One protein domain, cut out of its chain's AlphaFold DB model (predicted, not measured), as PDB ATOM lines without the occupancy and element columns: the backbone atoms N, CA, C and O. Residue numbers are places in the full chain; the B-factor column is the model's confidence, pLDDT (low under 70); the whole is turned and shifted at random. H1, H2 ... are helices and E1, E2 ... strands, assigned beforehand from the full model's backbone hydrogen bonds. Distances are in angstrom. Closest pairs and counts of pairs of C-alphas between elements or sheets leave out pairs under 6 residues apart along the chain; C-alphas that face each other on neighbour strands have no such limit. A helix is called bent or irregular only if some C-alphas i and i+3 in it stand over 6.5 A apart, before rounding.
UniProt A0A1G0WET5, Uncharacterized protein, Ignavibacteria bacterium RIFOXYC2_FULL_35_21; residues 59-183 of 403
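This is residues 59 to 183 of the 403 residues of an uncharacterized protein of Ignavibacteria bacterium RIFOXYC2_FULL_35_21 (UniProt A0A1G0WET5). Two small lobes are joined by one long, gently bent helix, H4. In one lobe H1 and H3 stand side by side, with E1 and the stretch 59 to 75 beside H1 and short H2 at one end; in the other, H5 turns the chain, H6 folds back across arm H4b, and H7 lies near the bend. The printed part has 125 residues, with seven named helices and one named strand that follow along the chain as E1, H1, H2, H3, H4, H5, H6, H7, and its class is mostly helix. It is loose, with a radius of gyration of the C-alphas of 18.9 A, and elongated, spanning 55 by 32 by 25 A.

E1, residues 76 to 78, pairs with no named strand; short antiparallel pairings join its residues 76 to 77 with 65 to 66 and 77 to 78 with 117 to 118. H1, residues 82 to 93, and H3, residues 100 to 114, touch at a shallow tilt of 11 degrees, opposite ways; their closest C-alphas, of Leu 88 and Val 107, are 6.7 A apart. H4, residues 119 to 142, was assigned as one helix by its hydrogen bonds but is bent, C-alphas 127 and 130 being 6.8 A apart; its arms H4a, 119 to 127, and H4b, 130 to 142, stand at 28 degrees. H6, residues 151 to 166, touches H4b at a steep tilt of 48 degrees, opposite ways, closest at the C-alphas of Ser 135 and Ala 165, 5.4 A. Every O i to N i+4 pair is within hydrogen-bond range in H1, H4a, H4b and H6, against 9 of 11 in H3.

H1 begins at C-alpha 82 (53.424, 73.771, 19.454). H2 is residues 95 to 98, H5 144 to 148 and H7 177 to 182, where C-alpha 182 stands at (30.950, 93.285, 20.823). H3 is 20.3 A long, irregular with C-alphas 102 and 105 7.0 A apart, and H6 is 22.6 A.

The C-alphas farthest apart, of Lys 70 and Ile 148, are 56.3 A apart. The printed part has no cut, no link is long, and no printed residue is under pLDDT 70.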
ATOM      1  N   ILE A  59      59.694  80.599  19.666       97.44
ATOM      2  CA  ILE A  59      59.052  80.598  20.986       97.44
ATOM      3  C   ILE A  59      59.564  81.801  21.774       97.44
ATOM      4  O   ILE A  59      60.759  81.910  22.056       97.44
ATOM      5  N   ASN A  60      58.659  82.697  22.149       96.25
ATOM      6  CA  ASN A  60      58.980  83.871  22.945       96.25
ATOM      7  C   ASN A  60      59.067  83.537  24.448       96.25
ATOM      8  O   ASN A  60      58.457  82.569  24.912       96.25
ATOM      9  N   PRO A  61      59.757  84.367  25.258       94.62
ATOM     10  CA  PRO A  61      59.859  84.164  26.707       94.62
ATOM     11  C   PRO A  61      58.519  84.172  27.456       94.62
ATOM     12  O   PRO A  61      58.425  83.606  28.540       94.62
ATOM     13  N   ASP A  62      57.492  84.819  26.897       92.81
ATOM     14  CA  ASP A  62      56.132  84.862  27.450       92.81
ATOM     15  C   ASP A  62      55.287  83.627  27.083       92.81
ATOM     16  O   ASP A  62      54.109  83.563  27.427       92.81
ATOM     17  N   GLY A  63      55.879  82.644  26.393       92.88
ATOM     18  CA  GLY A  63      55.210  81.424  25.942       92.88
ATOM     19  C   GLY A  63      54.386  81.591  24.663       92.88
ATOM     20  O   GLY A  63      53.739  80.633  24.245       92.88
ATOM     21  N   SER A  64      54.396  82.774  24.037       96.94
ATOM     22  CA  SER A  64      53.789  82.980  22.718       96.94
ATOM     23  C   SER A  64      54.660  82.422  21.590       96.94
ATOM     24  O   SER A  64      55.876  82.284  21.730       96.94
ATOM     25  N   TYR A  65      54.034  82.123  20.454       98.44
ATOM     26  CA  TYR A  65      54.706  81.652  19.247       98.44
ATOM     27  C   TYR A  65      54.656  82.728  18.165       98.44
ATOM     28  O   TYR A  65      53.576  83.071  17.682       98.44
ATOM     29  N   LEU A  66      55.818  83.232  17.763       98.25
ATOM     30  CA  LEU A  66      55.978  84.067  16.578       98.25
ATOM     31  C   LEU A  66      56.035  83.161  15.345       98.25
ATOM     32  O   LEU A  66      56.923  82.318  15.244       98.25
ATOM     33  N   ILE A  67      55.084  83.319  14.424       97.25
ATOM     34  CA  ILE A  67      54.900  82.387  13.294       97.25
ATOM     35  C   ILE A  67      55.485  82.877  11.961       97.25
ATOM     36  O   ILE A  67      55.479  82.130  10.979       97.25
ATOM     37  N   ASN A  68      55.961  84.125  11.910       95.94
ATOM     38  CA  ASN A  68      56.438  84.790  10.695       95.94
ATOM     39  C   ASN A  68      57.609  85.766  10.953       95.94
ATOM     40  O   ASN A  68      57.524  86.953  10.631       95.94
ATOM     41  N   ASP A  69      58.704  85.287  11.551       95.12
ATOM     42  CA  ASP A  69      59.832  86.120  12.007       95.12
ATOM     43  C   ASP A  69      60.625  86.831  10.889       95.12
ATOM     44  O   ASP A  69      61.406  87.741  11.169       95.12
ATOM     45  N   LYS A  70      60.405  86.464   9.619       93.75
ATOM     46  CA  LYS A  70      61.009  87.134   8.453       93.75
ATOM     47  C   LYS A  70      60.110  88.183   7.798       93.75
ATOM     48  O   LYS A  70      60.562  88.883   6.890       93.75
ATOM     49  N   SER A  71      58.862  88.311   8.235       92.50
ATOM     50  CA  SER A  71      57.869  89.203   7.628       92.50
ATOM     51  C   SER A  71      57.869  90.602   8.274       92.50
ATOM     52  O   SER A  71      58.341  90.789   9.390       92.50
ATOM     53  N   HIS A  72      57.349  91.627   7.586       90.25
ATOM     54  CA  HIS A  72      57.347  93.017   8.093       90.25
ATOM     55  C   HIS A  72      56.517  93.276   9.365       90.25
ATOM     56  O   HIS A  72      56.805  94.220  10.105       90.25
ATOM     57  N   TYR A  73      55.482  92.478   9.596       94.56
ATOM     58  CA  TYR A  73      54.525  92.572  10.681       94.56
ATOM     59  C   TYR A  73      54.416  91.203  11.339       94.56
ATOM     60  O   TYR A  73      53.980  90.223  10.734       94.56
ATOM     61  N   HIS A  74      54.845  91.140  12.589       95.31
ATOM     62  CA  HIS A  74      54.927  89.906  13.349       95.31
ATOM     63  C   HIS A  74      53.563  89.513  13.920       95.31
ATOM     64  O   HIS A  74      52.828  90.367  14.413       95.31
ATOM     65  N   ILE A  75      53.255  88.220  13.876       97.69
ATOM     66  CA  ILE A  75      52.034  87.634  14.431       97.69
ATOM     67  C   ILE A  75      52.429  86.687  15.557       97.69
ATOM     68  O   ILE A  75      53.179  85.731  15.338       97.69
ATOM     69  N   ASN A  76      51.905  86.945  16.754       98.19
ATOM     70  CA  ASN A  76      52.173  86.149  17.943       98.19
ATOM     71  C   ASN A  76      50.912  85.399  18.370       98.19
ATOM     72  O   ASN A  76      49.915  85.997  18.784       98.19
ATOM     73  N   ILE A  77      50.975  84.072  18.316       98.06
ATOM     74  CA  ILE A  77      49.879  83.191  18.707       98.06
ATOM     75  C   ILE A  77      50.093  82.702  20.142       98.06
ATOM     76  O   ILE A  77      51.194  82.306  20.521       98.06
ATOM     77  N   ILE A  78      49.033  82.722  20.947       95.88
ATOM     78  CA  ILE A  78      49.016  82.253  22.338       95.88
ATOM     79  C   ILE A  78      47.894  81.234  22.555       95.88
ATOM     80  O   ILE A  78      46.990  81.115  21.731       95.88
ATOM     81  N   ASN A  79      47.941  80.535  23.694       92.50
ATOM     82  CA  ASN A  79      46.945  79.538  24.112       92.50
ATOM     83  C   ASN A  79      46.774  78.367  23.127       92.50
ATOM     84  O   ASN A  79      45.668  77.968  22.796       92.50
ATOM     85  N   ILE A  80      47.883  77.833  22.628       94.81
ATOM     86  CA  ILE A  80      47.890  76.749  21.643       94.81
ATOM     87  C   ILE A  80      49.129  75.871  21.859       94.81
ATOM     88  O   ILE A  80      50.148  76.328  22.382       94.81
ATOM     89  N   SER A  81      49.049  74.593  21.491       95.75
ATOM     90  CA  SER A  81      50.200  73.687  21.538       95.75
ATOM     91  C   SER A  81      51.156  73.941  20.367       95.75
ATOM     92  O   SER A  81      50.739  74.380  19.297       95.75
ATOM     93  N   TYR A  82      52.439  73.614  20.531       96.38
ATOM     94  CA  TYR A  82      53.424  73.771  19.454       96.38
ATOM     95  C   TYR A  82      53.046  73.000  18.175       96.38
ATOM     96  O   TYR A  82      53.209  73.518  17.071       96.38
ATOM     97  N   GLU A  83      52.491  71.790  18.309       97.19
ATOM     98  CA  GLU A  83      52.065  70.981  17.158       97.19
ATOM     99  C   GLU A  83      50.918  71.637  16.377       97.19
ATOM    100  O   GLU A  83      50.940  71.669  15.145       97.19
ATOM    101  N   GLU A  84      49.944  72.229  17.072       96.81
ATOM    102  CA  GLU A  84      48.847  72.934  16.407       96.81
ATOM    103  C   GLU A  84      49.298  74.287  15.829       96.81
ATOM    104  O   GLU A  84      48.823  74.670  14.763       96.81
ATOM    105  N   VAL A  85      50.279  74.976  16.431       97.69
ATOM    106  CA  VAL A  85      50.914  76.161  15.811       97.69
ATOM    107  C   VAL A  85      51.633  75.786  14.527       97.69
ATOM    108  O   VAL A  85      51.516  76.487  13.523       97.69
ATOM    109  N   LYS A  86      52.361  74.667  14.528       97.81
ATOM    110  CA  LYS A  86      53.024  74.156  13.327       97.81
ATOM    111  C   LYS A  86      52.016  73.864  12.225       97.81
ATOM    112  O   LYS A  86      52.241  74.222  11.072       97.81
ATOM    113  N   LYS A  87      50.882  73.258  12.575       97.62
ATOM    114  CA  LYS A  87      49.778  73.027  11.642       97.62
ATOM    115  C   LYS A  87      49.171  74.334  11.133       97.62
ATOM    116  O   LYS A  87      48.994  74.459   9.926       97.62
ATOM    117  N   LEU A  88      48.915  75.304  12.013       98.06
ATOM    118  CA  LEU A  88      48.437  76.636  11.638       98.06
ATOM    119  C   LEU A  88      49.384  77.290  10.636       98.06
ATOM    120  O   LEU A  88      48.942  77.683   9.563       98.06
ATOM    121  N   LYS A  89      50.682  77.351  10.950       97.38
ATOM    122  CA  LYS A  89      51.697  77.918  10.061       97.38
ATOM    123  C   LYS A  89      51.716  77.215   8.706       97.38
ATOM    124  O   LYS A  89      51.620  77.883   7.685       97.38
ATOM    125  N   ASN A  90      51.744  75.882   8.691       96.38
ATOM    126  CA  ASN A  90      51.710  75.111   7.448       96.38
ATOM    127  C   ASN A  90      50.453  75.400   6.615       96.38
ATOM    128  O   ASN A  90      50.521  75.396   5.391       96.38
ATOM    129  N   THR A  91      49.299  75.619   7.253       96.94
ATOM    130  CA  THR A  91      48.077  76.040   6.557       96.94
ATOM    131  C   THR A  91      48.215  77.463   6.023       96.94
ATOM    132  O   THR A  91      47.899  77.687   4.860       96.94
ATOM    133  N   LEU A  92      48.731  78.406   6.815       96.94
ATOM    134  CA  LEU A  92      48.940  79.794   6.394       96.94
ATOM    135  C   LEU A  92      49.928  79.908   5.228       96.94
ATOM    136  O   LEU A  92      49.673  80.666   4.304       96.94
ATOM    137  N   ASP A  93      51.003  79.120   5.203       95.56
ATOM    138  CA  ASP A  93      51.980  79.133   4.104       95.56
ATOM    139  C   ASP A  93      51.371  78.696   2.757       95.56
ATOM    140  O   ASP A  93      51.839  79.113   1.698       95.56
ATOM    141  N   LYS A  94      50.267  77.932   2.758       95.31
ATOM    142  CA  LYS A  94      49.536  77.596   1.523       95.31
ATOM    143  C   LYS A  94      48.828  78.800   0.897       95.31
ATOM    144  O   LYS A  94      48.396  78.696  -0.254       95.31
ATOM    145  N   VAL A  95      48.681  79.924   1.614       95.12
ATOM    146  CA  VAL A  95      47.944  81.105   1.125       95.12
ATOM    147  C   VAL A  95      48.524  81.639  -0.178       95.12
ATOM    148  O   VAL A  95      47.787  82.116  -1.036       95.12
ATOM    149  N   PHE A  96      49.830  81.466  -0.371       91.69
ATOM    150  CA  PHE A  96      50.545  81.898  -1.565       91.69
ATOM    151  C   PHE A  96      50.348  80.966  -2.776       91.69
ATOM    152  O   PHE A  96      50.754  81.320  -3.878       91.69
ATOM    153  N   ILE A  97      49.717  79.800  -2.586       91.25
ATOM    154  CA  ILE A  97      49.485  78.787  -3.628       91.25
ATOM    155  C   ILE A  97      48.013  78.758  -4.048       91.25
ATOM    156  O   ILE A  97      47.707  78.819  -5.235       91.25
ATOM    157  N   VAL A  98      47.097  78.645  -3.081       90.12
ATOM    158  CA  VAL A  98      45.657  78.447  -3.346       90.12
ATOM    159  C   VAL A  98      44.815  79.704  -3.110       90.12
ATOM    160  O   VAL A  98      43.666  79.772  -3.522       90.12
ATOM    161  N   GLY A  99      45.397  80.748  -2.514       89.38
ATOM    162  CA  GLY A  99      44.681  81.964  -2.143       89.38
ATOM    163  C   GLY A  99      43.944  81.842  -0.807       89.38
ATOM    164  O   GLY A  99      43.666  80.759  -0.297       89.38
ATOM    165  N   LYS A 100      43.636  82.995  -0.205       90.56
ATOM    166  CA  LYS A 100      43.121  83.058   1.171       90.56
ATOM    167  C   LYS A 100      41.735  82.453   1.363       90.56
ATOM    168  O   LYS A 100      41.500  81.806   2.377       90.56
ATOM    169  N   TRP A 101      40.828  82.636   0.404       90.62
ATOM    170  CA  TRP A 101      39.423  82.238   0.554       90.62
ATOM    171  C   TRP A 101      39.250  80.725   0.703       90.62
ATOM    172  O   TRP A 101      38.365  80.287   1.434       90.62
ATOM    173  N   ASP A 102      40.146  79.946   0.097       91.69
ATOM    174  CA  ASP A 102      40.156  78.487   0.213       91.69
ATOM    175  C   ASP A 102      40.665  78.010   1.585       91.69
ATOM    176  O   ASP A 102      40.371  76.893   2.004       91.69
ATOM    177  N   LEU A 103      41.381  78.867   2.323       96.06
ATOM    178  CA  LEU A 103      42.012  78.534   3.602       96.06
ATOM    179  C   LEU A 103      41.290  79.100   4.822       96.06
ATOM    180  O   LEU A 103      41.540  78.616   5.927       96.06
ATOM    181  N   VAL A 104      40.390  80.081   4.660       95.06
ATOM    182  CA  VAL A 104      39.650  80.686   5.788       95.06
ATOM    183  C   VAL A 104      38.990  79.607   6.641       95.06
ATOM    184  O   VAL A 104      39.134  79.621   7.859       95.06
ATOM    185  N   ASN A 105      38.338  78.623   6.016       91.00
ATOM    186  CA  ASN A 105      37.696  77.534   6.750       91.00
ATOM    187  C   ASN A 105      38.702  76.625   7.470       91.00
ATOM    188  O   ASN A 105      38.457  76.261   8.617       91.00
ATOM    189  N   GLU A 106      39.841  76.288   6.855       93.62
ATOM    190  CA  GLU A 106      40.882  75.489   7.519       93.62
ATOM    191  C   GLU A 106      41.448  76.212   8.749       93.62
ATOM    192  O   GLU A 106      41.587  75.610   9.814       93.62
ATOM    193  N   VAL A 107      41.736  77.511   8.626       96.12
ATOM    194  CA  VAL A 107      42.254  78.325   9.734       96.12
ATOM    195  C   VAL A 107      41.188  78.505  10.811       96.12
ATOM    196  O   VAL A 107      41.488  78.297  11.983       96.12
ATOM    197  N   LYS A 108      39.935  78.791  10.436       92.94
ATOM    198  CA  LYS A 108      38.788  78.862  11.356       92.94
ATOM    199  C   LYS A 108      38.654  77.588  12.184       92.94
ATOM    200  O   LYS A 108      38.448  77.668  13.390       92.94
ATOM    201  N   ILE A 109      38.825  76.418  11.560       89.31
ATOM    202  CA  ILE A 109      38.795  75.127  12.261       89.31
ATOM    203  C   ILE A 109      39.888  75.041  13.324       89.31
ATOM    204  O   ILE A 109      39.637  74.543  14.419       89.31
ATOM    205  N   ILE A 110      41.099  75.507  13.018       93.06
ATOM    206  CA  ILE A 110      42.195  75.516  13.990       93.06
ATOM    207  C   ILE A 110      41.892  76.509  15.117       93.06
ATOM    208  O   ILE A 110      42.064  76.156  16.282       93.06
ATOM    209  N   VAL A 111      41.392  77.705  14.792       92.88
ATOM    210  CA  VAL A 111      41.020  78.728  15.782       92.88
ATOM    211  C   VAL A 111      39.981  78.188  16.762       92.88
ATOM    212  O   VAL A 111      40.243  78.193  17.961       92.88
ATOM    213  N   ALA A 112      38.863  77.659  16.257       88.06
ATOM    214  CA  ALA A 112      37.778  77.133  17.085       88.06
ATOM    215  C   ALA A 112      38.230  75.943  17.948       88.06
ATOM    216  O   ALA A 112      37.994  75.919  19.142       88.06
ATOM    217  N   LYS A 113      38.963  74.975  17.380       86.88
ATOM    218  CA  LYS A 113      39.371  73.769  18.127       86.88
ATOM    219  C   LYS A 113      40.424  74.002  19.198       86.88
ATOM    220  O   LYS A 113      40.544  73.208  20.126       86.88
ATOM    221  N   THR A 114      41.302  74.975  18.985       89.31
ATOM    222  CA  THR A 114      42.457  75.186  19.869       89.31
ATOM    223  C   THR A 114      42.240  76.329  20.837       89.31
ATOM    224  O   THR A 114      42.999  76.447  21.794       89.31
ATOM    225  N   ASN A 115      41.226  77.165  20.595       87.06
ATOM    226  CA  ASN A 115      40.970  78.374  21.367       87.06
ATOM    227  C   ASN A 115      42.191  79.301  21.404       87.06
ATOM    228  O   ASN A 115      42.450  79.993  22.399       87.06
ATOM    229  N   LEU A 116      42.965  79.291  20.312       93.00
ATOM    230  CA  LEU A 116      44.122  80.156  20.149       93.00
ATOM    231  C   LEU A 116      43.698  81.619  20.192       93.00
ATOM    232  O   LEU A 116      42.595  81.984  19.782       93.00
ATOM    233  N   ARG A 117      44.620  82.480  20.616       92.81
ATOM    234  CA  ARG A 117      44.452  83.933  20.507       92.81
ATOM    235  C   ARG A 117      45.635  84.535  19.770       92.81
ATOM    236  O   ARG A 117      46.741  83.999  19.801       92.81
ATOM    237  N   CYS A 118      45.397  85.664  19.119       96.62
ATOM    238  CA  CYS A 118      46.424  86.452  18.452       96.62
ATOM    239  C   CYS A 118      46.694  87.702  19.287       96.62
ATOM    240  O   CYS A 118      45.796  88.524  19.468       96.62
ATOM    241  N   LYS A 119      47.919  87.850  19.799       96.81
ATOM    242  CA  LYS A 119      48.291  88.934  20.720       96.81
ATOM    243  C   LYS A 119      47.999  90.313  20.129       96.81
ATOM    244  O   LYS A 119      47.534  91.201  20.835       96.81
ATOM    245  N   GLU A 120      48.232  90.484  18.834       97.38
ATOM    246  CA  GLU A 120      47.997  91.742  18.127       97.38
ATOM    247  C   GLU A 120      46.501  92.074  18.009       97.38
ATOM    248  O   GLU A 120      46.129  93.240  18.142       97.38
ATOM    249  N   ILE A 121      45.634  91.067  17.837       96.81
ATOM    250  CA  ILE A 121      44.174  91.260  17.861       96.81
ATOM    251  C   ILE A 121      43.710  91.622  19.274       96.81
ATOM    252  O   ILE A 121      42.922  92.547  19.443       96.81
ATOM    253  N   GLU A 122      44.228  90.943  20.296       95.25
ATOM    254  CA  GLU A 122      43.881  91.240  21.690       95.25
ATOM    255  C   GLU A 122      44.280  92.661  22.090       95.25
ATOM    256  O   GLU A 122      43.490  93.383  22.695       95.25
ATOM    257  N   ASN A 123      45.477  93.099  21.696       96.25
ATOM    258  CA  ASN A 123      45.928  94.471  21.920       96.25
ATOM    259  C   ASN A 123      45.014  95.484  21.220       96.25
ATOM    260  O   ASN A 123      44.642  96.486  21.826       96.25
ATOM    261  N   TYR A 124      44.608  95.201  19.977       96.88
ATOM    262  CA  TYR A 124      43.651  96.036  19.255       96.88
ATOM    263  C   TYR A 124      42.314  96.143  20.003       96.88
ATOM    264  O   TYR A 124      41.805  97.245  20.204       96.88
ATOM    265  N   ILE A 125      41.751  95.019  20.457       95.69
ATOM    266  CA  ILE A 125      40.486  95.013  21.205       95.69
ATOM    267  C   ILE A 125      40.633  95.815  22.503       95.69
ATOM    268  O   ILE A 125      39.784  96.655  22.797       95.69
ATOM    269  N   LEU A 126      41.718  95.605  23.256       95.88
ATOM    270  CA  LEU A 126      41.995  96.326  24.504       95.88
ATOM    271  C   LEU A 126      42.090  97.845  24.304       95.88
ATOM    272  O   LEU A 126      41.642  98.601  25.166       95.88
ATOM    273  N   GLU A 127      42.652  98.291  23.182       96.44
ATOM    274  CA  GLU A 127      42.815  99.709  22.858       96.44
ATOM    275  C   GLU A 127      41.515 100.353  22.348       96.44
ATOM    276  O   GLU A 127      41.115 101.415  22.828       96.44
ATOM    277  N   TYR A 128      40.828  99.713  21.396       96.81
ATOM    278  CA  TYR A 128      39.734 100.343  20.648       96.81
ATOM    279  C   TYR A 128      38.335 100.044  21.194       96.81
ATOM    280  O   TYR A 128      37.432 100.866  21.010       96.81
ATOM    281  N   LYS A 129      38.131  98.930  21.912       96.19
ATOM    282  CA  LYS A 129      36.821  98.614  22.504       96.19
ATOM    283  C   LYS A 129      36.333  99.690  23.486       96.19
ATOM    284  O   LYS A 129      35.182 100.101  23.353       96.19
ATOM    285  N   PRO A 130      37.160 100.227  24.408       96.75
ATOM    286  CA  PRO A 130      36.712 101.295  25.303       96.75
ATOM    287  C   PRO A 130      36.289 102.570  24.560       96.75
ATOM    288  O   PRO A 130      35.339 103.233  24.966       96.75
ATOM    289  N   ILE A 131      36.971 102.912  23.461       97.44
ATOM    290  CA  ILE A 131      36.637 104.079  22.627       97.44
ATOM    291  C   ILE A 131      35.259 103.880  21.985       97.44
ATOM    292  O   ILE A 131      34.408 104.772  22.030       97.44
ATOM    293  N   TYR A 132      35.034 102.691  21.427       97.62
ATOM    294  CA  TYR A 132      33.766 102.288  20.830       97.62
ATOM    295  C   TYR A 132      32.615 102.300  21.851       97.62
ATOM    296  O   TYR A 132      31.615 102.989  21.637       97.62
ATOM    297  N   ASP A 133      32.783 101.619  22.988       96.94
ATOM    298  CA  ASP A 133      31.757 101.502  24.032       96.94
ATOM    299  C   ASP A 133      31.401 102.882  24.625       96.94
ATOM    300  O   ASP A 133      30.224 103.212  24.795       96.94
ATOM    301  N   ASN A 134      32.399 103.740  24.877       97.94
ATOM    302  CA  ASN A 134      32.164 105.106  25.355       97.94
ATOM    303  C   ASN A 134      31.389 105.944  24.337       97.94
ATOM    304  O   ASN A 134      30.456 106.649  24.716       97.94
ATOM    305  N   SER A 135      31.721 105.838  23.047       97.81
ATOM    306  CA  SER A 135      30.998 106.563  22.002       97.81
ATOM    307  C   SER A 135      29.528 106.155  21.923       97.81
ATOM    308  O   SER A 135      28.672 107.016  21.729       97.81
ATOM    309  N   ILE A 136      29.216 104.864  22.073       97.62
ATOM    310  CA  ILE A 136      27.824 104.392  22.104       97.62
ATOM    311  C   ILE A 136      27.097 104.974  23.317       97.62
ATOM    312  O   ILE A 136      26.009 105.528  23.172       97.62
ATOM    313  N   ASN A 137      27.713 104.914  24.498       97.56
ATOM    314  CA  ASN A 137      27.121 105.454  25.721       97.56
ATOM    315  C   ASN A 137      26.875 106.969  25.633       97.56
ATOM    316  O   ASN A 137      25.841 107.453  26.089       97.56
ATOM    317  N   GLU A 138      27.785 107.731  25.023       97.88
ATOM    318  CA  GLU A 138      27.585 109.158  24.743       97.88
ATOM    319  C   GLU A 138      26.363 109.403  23.848       97.88
ATOM    320  O   GLU A 138      25.529 110.253  24.168       97.88
ATOM    321  N   LEU A 139      26.233 108.649  22.751       97.62
ATOM    322  CA  LEU A 139      25.114 108.776  21.811       97.62
ATOM    323  C   LEU A 139      23.778 108.422  22.471       97.62
ATOM    324  O   LEU A 139      22.810 109.169  22.329       97.62
ATOM    325  N   ILE A 140      23.750 107.351  23.267       97.38
ATOM    326  CA  ILE A 140      22.592 106.959  24.078       97.38
ATOM    327  C   ILE A 140      22.197 108.082  25.046       97.38
ATOM    328  O   ILE A 140      21.028 108.454  25.114       97.38
ATOM    329  N   ASN A 141      23.163 108.656  25.768       96.88
ATOM    330  CA  ASN A 141      22.898 109.675  26.787       96.88
ATOM    331  C   ASN A 141      22.405 111.008  26.205       96.88
ATOM    332  O   ASN A 141      21.680 111.744  26.876       96.88
ATOM    333  N   ILE A 142      22.810 111.347  24.979       96.75
ATOM    334  CA  ILE A 142      22.443 112.610  24.322       96.75
ATOM    335  C   ILE A 142      21.178 112.450  23.460       96.75
ATOM    336  O   ILE A 142      20.471 113.434  23.209       96.75
ATOM    337  N   SER A 143      20.851 111.229  23.025       96.69
ATOM    338  CA  SER A 143      19.680 110.968  22.191       96.69
ATOM    339  C   SER A 143      18.376 111.115  22.977       96.69
ATOM    340  O   SER A 143      18.007 110.294  23.816       96.69
ATOM    341  N   LYS A 144      17.619 112.167  22.648       96.12
ATOM    342  CA  LYS A 144      16.248 112.345  23.150       96.12
ATOM    343  C   LYS A 144      15.301 111.268  22.627       96.12
ATOM    344  O   LYS A 144      14.351 110.927  23.322       96.12
ATOM    345  N   GLU A 145      15.556 110.776  21.417       96.44
ATOM    346  CA  GLU A 145      14.764 109.731  20.769       96.44
ATOM    347  C   GLU A 145      14.887 108.419  21.543       96.44
ATOM    348  O   GLU A 145      13.879 107.873  21.979       96.44
ATOM    349  N   TRP A 146      16.115 108.020  21.890       96.62
ATOM    350  CA  TRP A 146      16.385 106.818  22.682       96.62
ATOM    351  C   TRP A 146      15.560 106.736  23.977       96.62
ATOM    352  O   TRP A 146      15.063 105.670  24.342       96.62
ATOM    353  N   ALA A 147      15.391 107.862  24.677       95.12
ATOM    354  CA  ALA A 147      14.671 107.916  25.949       95.12
ATOM    355  C   ALA A 147      13.160 107.635  25.823       95.12
ATOM    356  O   ALA A 147      12.549 107.196  26.798       95.12
ATOM    357  N   ILE A 148      12.562 107.898  24.657       96.50
ATOM    358  CA  ILE A 148      11.117 107.750  24.408       96.50
ATOM    359  C   ILE A 148      10.774 106.600  23.450       96.50
ATOM    360  O   ILE A 148       9.597 106.281  23.289       96.50
ATOM    361  N   SER A 149      11.785 105.991  22.831       96.19
ATOM    362  CA  SER A 149      11.665 104.895  21.870       96.19
ATOM    363  C   SER A 149      11.176 103.585  22.491       96.19
ATOM    364  O   SER A 149      11.479 103.268  23.651       96.19
ATOM    365  N   SER A 150      10.450 102.799  21.687       96.69
ATOM    366  CA  SER A 150      10.120 101.407  22.014       96.69
ATOM    367  C   SER A 150      11.374 100.522  21.990       96.69
ATOM    368  O   SER A 150      12.436 100.954  21.547       96.69
ATOM    369  N   ASP A 151      11.273  99.281  22.466       95.94
ATOM    370  CA  ASP A 151      12.423  98.368  22.469       95.94
ATOM    371  C   ASP A 151      12.907  98.047  21.045       95.94
ATOM    372  O   ASP A 151      14.109  98.050  20.805       95.94
ATOM    373  N   MET A 152      11.988  97.890  20.083       94.31
ATOM    374  CA  MET A 152      12.348  97.696  18.670       94.31
ATOM    375  C   MET A 152      13.043  98.931  18.085       94.31
ATOM    376  O   MET A 152      14.078  98.809  17.441       94.31
ATOM    377  N   ASP A 153      12.526 100.131  18.367       96.56
ATOM    378  CA  ASP A 153      13.154 101.369  17.887       96.56
ATOM    379  C   ASP A 153      14.545 101.569  18.516       96.56
ATOM    380  O   ASP A 153      15.441 102.131  17.893       96.56
ATOM    381  N   LYS A 154      14.759 101.110  19.756       96.94
ATOM    382  CA  LYS A 154      16.083 101.133  20.397       96.94
ATOM    383  C   LYS A 154      17.055 100.156  19.751       96.94
ATOM    384  O   LYS A 154      18.230 100.491  19.641       96.94
ATOM    385  N   GLU A 155      16.604  98.975  19.334       94.88
ATOM    386  CA  GLU A 155      17.441  98.043  18.567       94.88
ATOM    387  C   GLU A 155      17.900  98.686  17.250       94.88
ATOM    388  O   GLU A 155      19.097  98.670  16.948       94.88
ATOM    389  N   ASP A 156      16.990  99.350  16.532       96.38
ATOM    390  CA  ASP A 156      17.309 100.072  15.296       96.38
ATOM    391  C   ASP A 156      18.270 101.252  15.547       96.38
ATOM    392  O   ASP A 156      19.306 101.372  14.887       96.38
ATOM    393  N   LEU A 157      17.994 102.088  16.556       97.19
ATOM    394  CA  LEU A 157      18.877 103.195  16.948       97.19
ATOM    395  C   LEU A 157      20.266 102.714  17.371       97.19
ATOM    396  O   LEU A 157      21.268 103.375  17.093       97.19
ATOM    397  N   LEU A 158      20.354 101.564  18.044       96.19
ATOM    398  CA  LEU A 158      21.633 101.007  18.459       96.19
ATOM    399  C   LEU A 158      22.502 100.683  17.241       96.19
ATOM    400  O   LEU A 158      23.689 100.996  17.267       96.19
ATOM    401  N   ILE A 159      21.932 100.143  16.160       95.19
ATOM    402  CA  ILE A 159      22.666  99.888  14.908       95.19
ATOM    403  C   ILE A 159      23.246 101.196  14.350       95.19
ATOM    404  O   ILE A 159      24.414 101.248  13.949       95.19
ATOM    405  N   GLU A 160      22.474 102.284  14.364       96.19
ATOM    406  CA  GLU A 160      22.967 103.597  13.942       96.19
ATOM    407  C   GLU A 160      24.102 104.102  14.839       96.19
ATOM    408  O   GLU A 160      25.133 104.564  14.338       96.19
ATOM    409  N   PHE A 161      23.952 103.986  16.160       97.50
ATOM    410  CA  PHE A 161      24.969 104.418  17.119       97.50
ATOM    411  C   PHE A 161      26.260 103.614  16.992       97.50
ATOM    412  O   PHE A 161      27.345 104.190  17.055       97.50
ATOM    413  N   GLN A 162      26.161 102.305  16.758       96.56
ATOM    414  CA  GLN A 162      27.310 101.442  16.501       96.56
ATOM    415  C   GLN A 162      28.064 101.889  15.243       96.56
ATOM    416  O   GLN A 162      29.283 102.049  15.292       96.56
ATOM    417  N   ASN A 163      27.359 102.169  14.142       94.81
ATOM    418  CA  ASN A 163      27.980 102.670  12.911       94.81
ATOM    419  C   ASN A 163      28.665 104.031  13.120       94.81
ATOM    420  O   ASN A 163      29.781 104.253  12.648       94.81
ATOM    421  N   GLN A 164      28.037 104.936  13.875       95.81
ATOM    422  CA  GLN A 164      28.640 106.224  14.231       95.81
ATOM    423  C   GLN A 164      29.874 106.061  15.129       95.81
ATOM    424  O   GLN A 164      30.858 106.779  14.951       95.81
ATOM    425  N   ALA A 165      29.850 105.113  16.067       96.81
ATOM    426  CA  ALA A 165      30.982 104.813  16.936       96.81
ATOM    427  C   ALA A 165      32.176 104.242  16.152       96.81
ATOM    428  O   ALA A 165      33.309 104.649  16.404       96.81
ATOM    429  N   ILE A 166      31.941 103.378  15.157       95.50
ATOM    430  CA  ILE A 166      32.999 102.854  14.269       95.50
ATOM    431  C   ILE A 166      33.712 103.987  13.530       95.50
ATOM    432  O   ILE A 166      34.934 103.967  13.425       95.50
ATOM    433  N   ASN A 167      32.978 105.008  13.079       93.06
ATOM    434  CA  ASN A 167      33.566 106.156  12.381       93.06
ATOM    435  C   ASN A 167      34.529 106.978  13.258       93.06
ATOM    436  O   ASN A 167      35.293 107.783  12.727       93.06
ATOM    437  N   LYS A 168      34.505 106.797  14.588       94.56
ATOM    438  CA  LYS A 168      35.482 107.405  15.505       94.56
ATOM    439  C   LYS A 168      36.765 106.579  15.654       94.56
ATOM    440  O   LYS A 168      37.731 107.084  16.223       94.56
ATOM    441  N   LEU A 169      36.797 105.331  15.184       95.94
ATOM    442  CA  LEU A 169      37.972 104.470  15.290       95.94
ATOM    443  C   LEU A 169      38.989 104.833  14.208       95.94
ATOM    444  O   LEU A 169      38.661 104.910  13.028       95.94
ATOM    445  N   GLU A 170      40.247 105.025  14.602       94.94
ATOM    446  CA  GLU A 170      41.315 105.287  13.632       94.94
ATOM    447  C   GLU A 170      41.728 104.023  12.870       94.94
ATOM    448  O   GLU A 170      42.080 104.117  11.693       94.94
ATOM    449  N   VAL A 171      41.652 102.858  13.524       95.19
ATOM    450  CA  VAL A 171      42.055 101.562  12.972       95.19
ATOM    451  C   VAL A 171      40.853 100.631  12.847       95.19
ATOM    452  O   VAL A 171      40.146 100.392  13.825       95.19
ATOM    453  N   ILE A 172      40.641 100.081  11.646       95.06
ATOM    454  CA  ILE A 172      39.555  99.139  11.332       95.06
ATOM    455  C   ILE A 172      40.163  97.896  10.649       95.06
ATOM    456  O   ILE A 172      40.449  97.946   9.452       95.06
ATOM    457  N   PRO A 173      40.397  96.796  11.392       93.88
ATOM    458  CA  PRO A 173      41.069  95.589  10.901       93.88
ATOM    459  C   PRO A 173      40.179  94.691  10.033       93.88
ATOM    460  O   PRO A 173      40.682  93.818   9.340       93.88
ATOM    461  N   THR A 174      38.855  94.851  10.091       94.12
ATOM    462  CA  THR A 174      37.903  94.020   9.341       94.12
ATOM    463  C   THR A 174      36.593  94.768   9.115       94.12
ATOM    464  O   THR A 174      36.221  95.646   9.893       94.12
ATOM    465  N   LYS A 175      35.840  94.384   8.079       91.69
ATOM    466  CA  LYS A 175      34.461  94.858   7.860       91.69
ATOM    467  C   LYS A 175      33.499  94.345   8.938       91.69
ATOM    468  O   LYS A 175      32.482  94.979   9.196       91.69
ATOM    469  N   LYS A 176      33.840  93.240   9.609       93.50
ATOM    470  CA  LYS A 176      33.072  92.631  10.708       93.50
ATOM    471  C   LYS A 176      33.462  93.217  12.083       93.50
ATOM    472  O   LYS A 176      33.452  92.519  13.093       93.50
ATOM    473  N   ILE A 177      33.848  94.499  12.129       94.25
ATOM    474  CA  ILE A 177      34.437  95.133  13.323       94.25
ATOM    475  C   ILE A 177      33.487  95.168  14.524       94.25
ATOM    476  O   ILE A 177      33.936  95.006  15.654       94.25
ATOM    477  N   ILE A 178      32.179  95.324  14.293       93.50
ATOM    478  CA  ILE A 178      31.185  95.285  15.375       93.50
ATOM    479  C   ILE A 178      31.303  93.956  16.107       93.50
ATOM    480  O   ILE A 178      31.589  93.960  17.295       93.50
ATOM    481  N   SER A 179      31.188  92.836  15.390       92.44
ATOM    482  CA  SER A 179      31.307  91.498  15.971       92.44
ATOM    483  C   SER A 179      32.646  91.295  16.683       92.44
ATOM    484  O   SER A 179      32.664  90.735  17.773       92.44
ATOM    485  N   LEU A 180      33.760  91.800  16.138       93.75
ATOM    486  CA  LEU A 180      35.062  91.725  16.814       93.75
ATOM    487  C   LEU A 180      35.074  92.460  18.170       93.75
ATOM    488  O   LEU A 180      35.693  91.982  19.115       93.75
ATOM    489  N   LEU A 181      34.403  93.613  18.279       93.88
ATOM    490  CA  LEU A 181      34.390  94.438  19.494       93.88
ATOM    491  C   LEU A 181      33.260  94.090  20.473       93.88
ATOM    492  O   LEU A 181      33.380  94.379  21.666       93.88
ATOM    493  N   THR A 182      32.146  93.534  20.001       89.00
ATOM    494  CA  THR A 182      30.950  93.285  20.823       89.00
ATOM    495  C   THR A 182      30.812  91.840  21.265       89.00
ATOM    496  O   THR A 182      30.184  91.600  22.297       89.00
ATOM    497  N   THR A 183      31.405  90.883  20.547       83.38
ATOM    498  CA  THR A 183      31.310  89.472  20.929       83.38
ATOM    499  C   THR A 183      32.113  89.239  22.204       83.38
ATOM    500  O   THR A 183      33.341  89.177  22.192       83.38
TER     501      THR A 183